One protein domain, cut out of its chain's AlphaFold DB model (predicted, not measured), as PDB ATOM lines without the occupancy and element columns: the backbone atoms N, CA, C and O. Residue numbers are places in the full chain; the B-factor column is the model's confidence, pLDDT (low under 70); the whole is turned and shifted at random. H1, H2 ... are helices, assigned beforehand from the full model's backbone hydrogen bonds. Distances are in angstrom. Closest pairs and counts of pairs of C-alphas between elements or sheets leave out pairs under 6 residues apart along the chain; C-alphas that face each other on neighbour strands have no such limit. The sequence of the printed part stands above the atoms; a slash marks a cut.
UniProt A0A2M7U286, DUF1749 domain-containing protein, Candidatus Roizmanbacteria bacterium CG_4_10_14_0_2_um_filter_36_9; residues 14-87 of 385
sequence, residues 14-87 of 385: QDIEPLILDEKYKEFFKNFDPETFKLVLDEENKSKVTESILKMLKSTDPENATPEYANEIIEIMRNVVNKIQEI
ATOM      1  N   GLN A  14     -27.502 -39.106 -40.712       76.19
ATOM      2  CA  GLN A  14     -26.831 -39.430 -41.976       76.19
ATOM      3  C   GLN A  14     -27.791 -40.040 -43.014       76.19
ATOM      4  O   GLN A  14     -27.541 -39.948 -44.215       76.19
ATOM      5  N   ASP A  15     -28.902 -40.632 -42.569       79.56
ATOM      6  CA  ASP A  15     -29.947 -41.166 -43.448       79.56
ATOM      7  C   ASP A  15     -30.980 -40.098 -43.829       79.56
ATOM      8  O   ASP A  15     -31.477 -40.088 -44.954       79.56
ATOM      9  N   ILE A  16     -31.304 -39.205 -42.886       86.31
ATOM     10  CA  ILE A  16     -32.339 -38.173 -43.026       86.31
ATOM     11  C   ILE A  16     -31.836 -36.985 -43.852       86.31
ATOM     12  O   ILE A  16     -32.502 -36.564 -44.798       86.31
ATOM     13  N   GLU A  17     -30.680 -36.425 -43.490       84.50
ATOM     14  CA  GLU A  17     -30.194 -35.147 -44.018       84.50
ATOM     15  C   GLU A  17     -30.101 -35.109 -45.556       84.50
ATOM     16  O   GLU A  17     -30.592 -34.138 -46.141       84.50
ATOM     17  N   PRO A  18     -29.576 -36.147 -46.246       78.75
ATOM     18  CA  PRO A  18     -29.461 -36.131 -47.706       78.75
ATOM     19  C   PRO A  18     -30.809 -36.133 -48.445       78.75
ATOM     20  O   PRO A  18     -30.849 -35.896 -49.650       78.75
ATOM     21  N   LEU A  19     -31.911 -36.444 -47.756       84.88
ATOM     22  CA  LEU A  19     -33.248 -36.556 -48.344       84.88
ATOM     23  C   LEU A  19     -34.106 -35.302 -48.133       84.88
ATOM     24  O   LEU A  19     -35.185 -35.201 -48.726       84.88
ATOM     25  N   ILE A  20     -33.631 -34.349 -47.327       85.56
ATOM     26  CA  ILE A  20     -34.270 -33.048 -47.125       85.56
ATOM     27  C   ILE A  20     -33.791 -32.110 -48.237       85.56
ATOM     28  O   ILE A  20     -32.642 -31.679 -48.253       85.56
ATOM     29  N   LEU A  21     -34.672 -31.811 -49.192       75.00
ATOM     30  CA  LEU A  21     -34.310 -31.054 -50.398       75.00
ATOM     31  C   LEU A  21     -34.275 -29.534 -50.191       75.00
ATOM     32  O   LEU A  21     -33.579 -28.842 -50.924       75.00
ATOM     33  N   ASP A  22     -35.027 -29.023 -49.220       80.25
ATOM     34  CA  ASP A  22     -35.145 -27.591 -48.950       80.25
ATOM     35  C   ASP A  22     -34.400 -27.240 -47.653       80.25
ATOM     36  O   ASP A  22     -34.677 -27.786 -46.580       80.25
ATOM     37  N   GLU A  23     -33.431 -26.330 -47.780       77.44
ATOM     38  CA  GLU A  23     -32.571 -25.840 -46.698       77.44
ATOM     39  C   GLU A  23     -33.367 -25.287 -45.513       77.44
ATOM     40  O   GLU A  23     -32.960 -25.481 -44.365       77.44
ATOM     41  N   LYS A  24     -34.543 -24.687 -45.759       81.38
ATOM     42  CA  LYS A  24     -35.437 -24.199 -44.699       81.38
ATOM     43  C   LYS A  24     -35.743 -25.300 -43.684       81.38
ATOM     44  O   LYS A  24     -35.794 -25.049 -42.480       81.38
ATOM     45  N   TYR A  25     -35.943 -26.525 -44.166       85.06
ATOM     46  CA  TYR A  25     -36.306 -27.651 -43.318       85.06
ATOM     47  C   TYR A  25     -35.099 -28.384 -42.733       85.06
ATOM     48  O   TYR A  25     -35.265 -29.050 -41.715       85.06
ATOM     49  N   LYS A  26     -33.893 -28.263 -43.307       82.50
ATOM     50  CA  LYS A  26     -32.696 -28.938 -42.769       82.50
ATOM     51  C   LYS A  26     -32.386 -28.468 -41.352       82.50
ATOM     52  O   LYS A  26     -32.288 -29.292 -40.446       82.50
ATOM     53  N   GLU A  27     -32.301 -27.155 -41.147       83.88
ATOM     54  CA  GLU A  27     -32.040 -26.588 -39.818       83.88
ATOM     55  C   GLU A  27     -33.222 -26.778 -38.867       83.88
ATOM     56  O   GLU A  27     -33.035 -27.096 -37.693       83.88
ATOM     57  N   PHE A  28     -34.454 -26.669 -39.371       88.00
ATOM     58  CA  PHE A  28     -35.643 -26.930 -38.563       88.00
ATOM     59  C   PHE A  28     -35.661 -28.372 -38.031       88.00
ATOM     60  O   PHE A  28     -35.879 -28.593 -36.837       88.00
ATOM     61  N   PHE A  29     -35.389 -29.353 -38.894       90.50
ATOM     62  CA  PHE A  29     -35.479 -30.761 -38.538       90.50
ATOM     63  C   PHE A  29     -34.392 -31.217 -37.565       90.50
ATOM     64  O   PHE A  29     -34.686 -32.077 -36.736       90.50
ATOM     65  N   LYS A  30     -33.196 -30.611 -37.569       86.31
ATOM     66  CA  LYS A  30     -32.116 -30.912 -36.602       86.31
ATOM     67  C   LYS A  30     -32.534 -30.774 -35.132       86.31
ATOM     68  O   LYS A  30     -31.883 -31.334 -34.257       86.31
ATOM     69  N   ASN A  31     -33.631 -30.068 -34.854       87.94
ATOM     70  CA  ASN A  31     -34.193 -29.927 -33.509       87.94
ATOM     71  C   ASN A  31     -35.010 -31.144 -33.032       87.94
ATOM     72  O   ASN A  31     -35.505 -31.140 -31.904       87.94
ATOM     73  N   PHE A  32     -35.185 -32.166 -33.872       89.06
ATOM     74  CA  PHE A  32     -35.901 -33.394 -33.533       89.06
ATOM     75  C   PHE A  32     -34.938 -34.571 -33.388       89.06
ATOM     76  O   PHE A  32     -33.899 -34.645 -34.036       89.06
ATOM     77  N   ASP A  33     -35.300 -35.538 -32.551       89.31
ATOM     78  CA  ASP A  33     -34.600 -36.820 -32.539       89.31
ATOM     79  C   ASP A  33     -34.939 -37.609 -33.825       89.31
ATOM     80  O   ASP A  33     -36.115 -37.598 -34.219       89.31
ATOM     81  N   PRO A  34     -33.981 -38.304 -34.473       88.19
ATOM     82  CA  PRO A  34     -34.243 -39.154 -35.638       88.19
ATOM     83  C   PRO A  34     -35.377 -40.170 -35.447       88.19
ATOM     84  O   PRO A  34     -36.074 -40.498 -36.404       88.19
ATOM     85  N   GLU A  35     -35.647 -40.637 -34.227       87.06
ATOM     86  CA  GLU A  35     -36.781 -41.526 -33.955       87.06
ATOM     87  C   GLU A  35     -38.135 -40.834 -34.172       87.06
ATOM     88  O   GLU A  35     -39.112 -41.494 -34.528       87.06
ATOM     89  N   THR A  36     -38.208 -39.501 -34.067       88.94
ATOM     90  CA  THR A  36     -39.426 -38.725 -34.383       88.94
ATOM     91  C   THR A  36     -39.871 -38.945 -35.830       88.94
ATOM     92  O   THR A  36     -41.067 -38.991 -36.116       88.94
ATOM     93  N   PHE A  37     -38.919 -39.152 -36.741       89.50
ATOM     94  CA  PHE A  37     -39.196 -39.478 -38.138       89.50
ATOM     95  C   PHE A  37     -39.843 -40.865 -38.290       89.50
ATOM     96  O   PHE A  37     -40.679 -41.058 -39.164       89.50
ATOM     97  N   LYS A  38     -39.568 -41.839 -37.416       85.94
ATOM     98  CA  LYS A  38     -40.311 -43.115 -37.444       85.94
ATOM     99  C   LYS A  38     -41.745 -42.943 -36.964       85.94
ATOM    100  O   LYS A  38     -42.652 -43.557 -37.517       85.94
ATOM    101  N   LEU A  39     -41.949 -42.096 -35.955       88.56
ATOM    102  CA  LEU A  39     -43.266 -41.877 -35.358       88.56
ATOM    103  C   LEU A  39     -44.272 -41.286 -36.353       88.56
ATOM    104  O   LEU A  39     -45.460 -41.549 -36.214       88.56
ATOM    105  N   VAL A  40     -43.828 -40.545 -37.377       89.31
ATOM    106  CA  VAL A  40     -44.755 -39.997 -38.386       89.31
ATOM    107  C   VAL A  40     -45.416 -41.058 -39.269       89.31
ATOM    108  O   VAL A  40     -46.423 -40.752 -39.912       89.31
ATOM    109  N   LEU A  41     -44.884 -42.285 -39.310       85.06
ATOM    110  CA  LEU A  41     -45.469 -43.391 -40.075       85.06
ATOM    111  C   LEU A  41     -46.692 -44.018 -39.393       85.06
ATOM    112  O   LEU A  41     -47.469 -44.702 -40.054       85.06
ATOM    113  N   ASP A  42     -46.854 -43.807 -38.089       87.19
ATOM    114  CA  ASP A  42     -47.920 -44.402 -37.293       87.19
ATOM    115  C   ASP A  42     -48.991 -43.351 -36.971       87.19
ATOM    116  O   ASP A  42     -48.727 -42.351 -36.299       87.19
ATOM    117  N   GLU A  43     -50.217 -43.578 -37.449       84.88
ATOM    118  CA  GLU A  43     -51.348 -42.676 -37.211       84.88
ATOM    119  C   GLU A  43     -51.673 -42.525 -35.715       84.88
ATOM    120  O   GLU A  43     -52.131 -41.458 -35.306       84.88
ATOM    121  N   GLU A  44     -51.367 -43.520 -34.872       88.31
ATOM    122  CA  GLU A  44     -51.558 -43.415 -33.418       88.31
ATOM    123  C   GLU A  44     -50.654 -42.339 -32.793       88.31
ATOM    124  O   GLU A  44     -51.018 -41.696 -31.806       88.31
ATOM    125  N   ASN A  45     -49.493 -42.080 -33.400       89.75
ATOM    126  CA  ASN A  45     -48.528 -41.090 -32.924       89.75
ATOM    127  C   ASN A  45     -48.757 -39.686 -33.499       89.75
ATOM    128  O   ASN A  45     -48.107 -38.734 -33.052       89.75
ATOM    129  N   LYS A  46     -49.693 -39.517 -34.443       87.56
ATOM    130  CA  LYS A  46     -49.902 -38.258 -35.173       87.56
ATOM    131  C   LYS A  46     -50.110 -37.061 -34.248       87.56
ATOM    132  O   LYS A  46     -49.391 -36.079 -34.375       87.56
ATOM    133  N   SER A  47     -51.012 -37.164 -33.266       88.62
ATOM    134  CA  SER A  47     -51.294 -36.062 -32.325       88.62
ATOM    135  C   SER A  47     -50.043 -35.618 -31.563       88.62
ATOM    136  O   SER A  47     -49.768 -34.426 -31.445       88.62
ATOM    137  N   LYS A  48     -49.244 -36.583 -31.092       91.38
ATOM    138  CA  LYS A  48     -48.011 -36.325 -30.339       91.38
ATOM    139  C   LYS A  48     -46.952 -35.650 -31.208       91.38
ATOM    140  O   LYS A  48     -46.280 -34.722 -30.755       91.38
ATOM    141  N   VAL A  49     -46.797 -36.102 -32.455       91.75
ATOM    142  CA  VAL A  49     -45.845 -35.494 -33.389       91.75
ATOM    143  C   VAL A  49     -46.293 -34.085 -33.782       91.75
ATOM    144  O   VAL A  49     -45.478 -33.163 -33.729       91.75
ATOM    145  N   THR A  50     -47.582 -33.878 -34.075       93.06
ATOM    146  CA  THR A  50     -48.148 -32.549 -34.360       93.06
ATOM    147  C   THR A  50     -47.902 -31.579 -33.204       93.06
ATOM    148  O   THR A  50     -47.426 -30.469 -33.431       93.06
ATOM    149  N   GLU A  51     -48.152 -31.985 -31.956       92.94
ATOM    150  CA  GLU A  51     -47.865 -31.159 -30.776       92.94
ATOM    151  C   GLU A  51     -46.377 -30.803 -30.648       92.94
ATOM    152  O   GLU A  51     -46.043 -29.650 -30.360       92.94
ATOM    153  N   SER A  52     -45.474 -31.761 -30.893       92.75
ATOM    154  CA  SER A  52     -44.026 -31.516 -30.860       92.75
ATOM    155  C   SER A  52     -43.597 -30.513 -31.931       92.75
ATOM    156  O   SER A  52     -42.807 -29.610 -31.647       92.75
ATOM    157  N   ILE A  53     -44.145 -30.630 -33.144       93.88
ATOM    158  CA  ILE A  53     -43.857 -29.711 -34.249       93.88
ATOM    159  C   ILE A  53     -44.384 -28.313 -33.928       93.88
ATOM    160  O   ILE A  53     -43.637 -27.345 -34.027       93.88
ATOM    161  N   LEU A  54     -45.628 -28.198 -33.455       93.88
ATOM    162  CA  LEU A  54     -46.218 -26.918 -33.052       93.88
ATOM    163  C   LEU A  54     -45.423 -26.240 -31.936       93.88
ATOM    164  O   LEU A  54     -45.240 -25.023 -31.956       93.88
ATOM    165  N   LYS A  55     -44.943 -27.009 -30.955       93.56
ATOM    166  CA  LYS A  55     -44.085 -26.486 -29.887       93.56
ATOM    167  C   LYS A  55     -42.787 -25.904 -30.449       93.56
ATOM    168  O   LYS A  55     -42.389 -24.829 -30.011       93.56
ATOM    169  N   MET A  56     -42.166 -26.579 -31.416       92.31
ATOM    170  CA  MET A  56     -40.940 -26.110 -32.068       92.31
ATOM    171  C   MET A  56     -41.183 -24.877 -32.947       92.31
ATOM    172  O   MET A  56     -40.428 -23.904 -32.877       92.31
ATOM    173  N   LEU A  57     -42.264 -24.875 -33.733       92.50
ATOM    174  CA  LEU A  57     -42.658 -23.736 -34.564       92.50
ATOM    175  C   LEU A  57     -42.904 -22.491 -33.712       92.50
ATOM    176  O   LEU A  57     -42.384 -21.433 -34.024       92.50
ATOM    177  N   LYS A  58     -43.565 -22.610 -32.556       93.19
ATOM    178  CA  LYS A  58     -43.759 -21.470 -31.639       93.19
ATOM    179  C   LYS A  58     -42.459 -20.800 -31.182       93.19
ATOM    180  O   LYS A  58     -42.503 -19.633 -30.810       93.19
ATOM    181  N   SER A  59     -41.332 -21.514 -31.173       89.56
ATOM    182  CA  SER A  59     -40.023 -20.940 -30.839       89.56
ATOM    183  C   SER A  59     -39.211 -20.471 -32.045       89.56
ATOM    184  O   SER A  59     -38.349 -19.615 -31.879       89.56
ATOM    185  N   THR A  60     -39.448 -21.030 -33.233       88.88
ATOM    186  CA  THR A  60     -38.582 -20.839 -34.414       88.88
ATOM    187  C   THR A  60     -39.257 -20.063 -35.543       88.88
ATOM    188  O   THR A  60     -38.594 -19.301 -36.236       88.88
ATOM    189  N   ASP A  61     -40.571 -20.222 -35.698       89.00
ATOM    190  CA  ASP A  61     -41.420 -19.591 -36.710       89.00
ATOM    191  C   ASP A  61     -42.854 -19.398 -36.152       89.00
ATOM    192  O   ASP A  61     -43.781 -20.142 -36.497       89.00
ATOM    193  N   PRO A  62     -43.053 -18.451 -35.209       90.00
ATOM    194  CA  PRO A  62     -44.313 -18.318 -34.477       90.00
ATOM    195  C   PRO A  62     -45.498 -17.931 -35.367       90.00
ATOM    196  O   PRO A  62     -46.632 -18.294 -35.059       90.00
ATOM    197  N   GLU A  63     -45.242 -17.200 -36.455       90.38
ATOM    198  CA  GLU A  63     -46.266 -16.730 -37.395       90.38
ATOM    199  C   GLU A  63     -46.900 -17.886 -38.177       90.38
ATOM    200  O   GLU A  63     -48.095 -17.847 -38.466       90.38
ATOM    201  N   ASN A  64     -46.132 -18.949 -38.440       90.31
ATOM    202  CA  ASN A  64     -46.598 -20.141 -39.148       90.31
ATOM    203  C   ASN A  64     -46.926 -21.316 -38.210       90.31
ATOM    204  O   ASN A  64     -47.131 -22.433 -38.678       90.31
ATOM    205  N   ALA A  65     -46.992 -21.114 -36.888       92.56
ATOM    206  CA  ALA A  65     -47.232 -22.178 -35.906       92.56
ATOM    207  C   ALA A  65     -48.700 -22.669 -35.870       92.56
ATOM    208  O   ALA A  65     -49.358 -22.635 -34.824       92.56
ATOM    209  N   THR A  66     -49.212 -23.134 -37.011       95.00
ATOM    210  CA  THR A  66     -50.583 -23.620 -37.210       95.00
ATOM    211  C   THR A  66     -50.634 -25.147 -37.364       95.00
ATOM    212  O   THR A  66     -49.660 -25.762 -37.815       95.00
ATOM    213  N   PRO A  67     -51.749 -25.805 -36.989       92.50
ATOM    214  CA  PRO A  67     -51.930 -27.241 -37.211       92.50
ATOM    215  C   PRO A  67     -51.804 -27.651 -38.683       92.50
ATOM    216  O   PRO A  67     -51.301 -28.734 -38.976       92.50
ATOM    217  N   GLU A  68     -52.237 -26.792 -39.604       93.62
ATOM    218  CA  GLU A  68     -52.140 -27.012 -41.046       93.62
ATOM    219  C   GLU A  68     -50.676 -27.112 -41.484       93.62
ATOM    220  O   GLU A  68     -50.286 -28.115 -42.081       93.62
ATOM    221  N   TYR A  69     -49.841 -26.144 -41.095       93.31
ATOM    222  CA  TYR A  69     -48.418 -26.156 -41.434       93.31
ATOM    223  C   TYR A  69     -47.668 -27.302 -40.742       93.31
ATOM    224  O   TYR A  69     -46.799 -27.942 -41.333       93.31
ATOM    225  N   ALA A  70     -48.049 -27.648 -39.508       92.81
ATOM    226  CA  ALA A  70     -47.499 -28.819 -38.831       92.81
ATOM    227  C   ALA A  70     -47.804 -30.130 -39.584       92.81
ATOM    228  O   ALA A  70     -46.945 -31.008 -39.644       92.81
ATOM    229  N   ASN A  71     -48.988 -30.265 -40.192       91.56
ATOM    230  CA  ASN A  71     -49.315 -31.421 -41.030       91.56
ATOM    231  C   ASN A  71     -48.492 -31.451 -42.328       91.56
ATOM    232  O   ASN A  71     -48.052 -32.526 -42.727       91.56
ATOM    233  N   GLU A  72     -48.226 -30.304 -42.956       92.12
ATOM    234  CA  GLU A  72     -47.324 -30.237 -44.120       92.12
ATOM    235  C   GLU A  72     -45.913 -30.729 -43.766       92.12
ATOM    236  O   GLU A  72     -45.328 -31.538 -44.487       92.12
ATOM    237  N   ILE A  73     -45.392 -30.311 -42.610       92.19
ATOM    238  CA  ILE A  73     -44.101 -30.774 -42.086       92.19
ATOM    239  C   ILE A  73     -44.112 -32.290 -41.843       92.19
ATOM    240  O   ILE A  73     -43.147 -32.969 -42.197       92.19
ATOM    241  N   ILE A  74     -45.199 -32.843 -41.292       92.81
ATOM    242  CA  ILE A  74     -45.359 -34.296 -41.110       92.81
ATOM    243  C   ILE A  74     -45.283 -35.029 -42.452       92.81
ATOM    244  O   ILE A  74     -44.594 -36.044 -42.543       92.81
ATOM    245  N   GLU A  75     -45.932 -34.525 -43.500       91.62
ATOM    246  CA  GLU A  75     -45.869 -35.137 -44.833       91.62
ATOM    247  C   GLU A  75     -44.452 -35.090 -45.427       91.62
ATOM    248  O   GLU A  75     -43.996 -36.061 -46.037       91.62
ATOM    249  N   ILE A  76     -43.695 -34.016 -45.183       91.19
ATOM    250  CA  ILE A  76     -42.271 -33.954 -45.551       91.19
ATOM    251  C   ILE A  76     -41.475 -35.032 -44.800       91.19
ATOM    252  O   ILE A  76     -40.731 -35.790 -45.428       91.19
ATOM    253  N   MET A  77     -41.659 -35.155 -43.481       91.81
ATOM    254  CA  MET A  77     -40.997 -36.190 -42.674       91.81
ATOM    255  C   MET A  77     -41.359 -37.604 -43.154       91.81
ATOM    256  O   MET A  77     -40.475 -38.455 -43.271       91.81
ATOM    257  N   ARG A  78     -42.633 -37.853 -43.496       91.06
ATOM    258  CA  ARG A  78     -43.107 -39.137 -44.047       91.06
ATOM    259  C   ARG A  78     -42.415 -39.467 -45.355       91.06
ATOM    260  O   ARG A  78     -41.920 -40.577 -45.522       91.06
ATOM    261  N   ASN A  79     -42.332 -38.499 -46.263       88.94
ATOM    262  CA  ASN A  79     -41.641 -38.671 -47.536       88.94
ATOM    263  C   ASN A  79     -40.160 -39.017 -47.344       88.94
ATOM    264  O   ASN A  79     -39.642 -39.880 -48.054       88.94
ATOM    265  N   VAL A  80     -39.487 -38.389 -46.374       88.94
ATOM    266  CA  VAL A  80     -38.099 -38.720 -46.027       88.94
ATOM    267  C   VAL A  80     -37.991 -40.162 -45.535       88.94
ATOM    268  O   VAL A  80     -37.206 -40.931 -46.086       88.94
ATOM    269  N   VAL A  81     -38.803 -40.575 -44.561       88.19
ATOM    270  CA  VAL A  81     -38.705 -41.932 -43.995       88.19
ATOM    271  C   VAL A  81     -39.075 -43.009 -44.999       88.19
ATOM    272  O   VAL A  81     -38.377 -44.018 -45.086       88.19
ATOM    273  N   ASN A  82     -40.114 -42.784 -45.803       87.19
ATOM    274  CA  ASN A  82     -40.483 -43.702 -46.873       87.19
ATOM    275  C   ASN A  82     -39.315 -43.891 -47.848       87.19
ATOM    276  O   ASN A  82     -38.989 -45.021 -48.195       87.19
ATOM    277  N   LYS A  83     -38.609 -42.817 -48.227       84.00
ATOM    278  CA  LYS A  83     -37.391 -42.934 -49.044       84.00
ATOM    279  C   LYS A  83     -36.289 -43.722 -48.335       84.00
ATOM    280  O   LYS A  83     -35.665 -44.550 -48.985       84.00
ATOM    281  N   ILE A  84     -36.067 -43.528 -47.032       84.50
ATOM    282  CA  ILE A  84     -35.078 -44.313 -46.267       84.50
ATOM    283  C   ILE A  84     -35.404 -45.810 -46.328       84.50
ATOM    284  O   ILE A  84     -34.507 -46.614 -46.573       84.50
ATOM    285  N   GLN A  85     -36.678 -46.187 -46.171       81.12
ATOM    286  CA  GLN A  85     -37.126 -47.585 -46.256       81.12
ATOM    287  C   GLN A  85     -36.870 -48.218 -47.629       81.12
ATOM    288  O   GLN A  85     -36.763 -49.439 -47.743       81.12
ATOM    289  N   GLU A  86     -36.770 -47.403 -48.678       80.94
ATOM    290  CA  GLU A  86     -36.465 -47.855 -50.030       80.94
ATOM    291  C   GLU A  86     -34.967 -48.024 -50.301       80.94
ATOM    292  O   GLU A  86     -34.600 -48.671 -51.293       80.94
ATOM    293  N   ILE A  87     -34.100 -47.449 -49.459       81.06
ATOM    294  CA  ILE A  87     -32.657 -47.562 -49.627       81.06
ATOM    295  C   ILE A  87     -32.219 -48.962 -49.213       81.06
ATOM    296  O   ILE A  87     -32.350 -49.384 -48.065       81.06
TER     297      ILE A  87
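What this domain is: This is residues 14 to 87 of the 385 residues of the protein "DUF1749 domain-containing protein" of Candidatus Roizmanbacteria bacterium CG_4_10_14_0_2_um_filter_36_9 (UniProt A0A2M7U286). A long helix, H5, is the spine of this small body; H4, nearly as long, crosses its first part steeply, and short H3 and H1 pack on its later part. H2, a short helix between H1 and H4, is near the spine without touching it. The printed part has 74 residues with five named helices, H1 to H5 in chain order, and no named strand: all helix. It is compact, with a radius of gyration of the C-alphas of 11.6 A and spans of 35 by 29 by 18 A.

How they stand to each other: H1, residues 14 to 19, touches residues 80 to 84 alone of H5, residues 67 to 86; the closest C-alphas, of Leu 19 and Val 80, are 5.8 A apart, at a steep tilt of 65 degrees, opposite ways. H2, residues 23 to 29, touches no helix but is near H5. H3, residues 34 to 39, touches H5 about perpendicular at 77 degrees, closest at the C-alphas of Phe 37 and Met 77, 5.9 A. H3 and H4, residues 43 to 60, form a helical hairpin, closest at the C-alphas of Leu 39 and Asn 45, 5.9 A. H4 touches H5 with residues 49 to 54 alone, at a steep tilt of 63 degrees, opposite ways; the C-alphas of Thr 50 and Ala 70 are closest, 5.9 A. H5, the hub, touches three helices. H1 and H4 are apart. Every O i to N i+4 pair is within hydrogen-bond range in H5, but 0 of 2 in H1 (O i to N i+3: 1 of 3), 1 of 3 in H2 (3 of 4), 1 of 2 in H3 and 11 of 14 in H4.

Where its parts are: H1 begins at C-alpha 14 (-26.831, -39.430, -41.976). H4 is 25.4 A long and H5 28.8 A, ending at C-alpha 86 (-36.465, -47.855, -50.030).

The domain as a whole: The printed part has no cut and no long link, and no printed residue is under 70 in pLDDT.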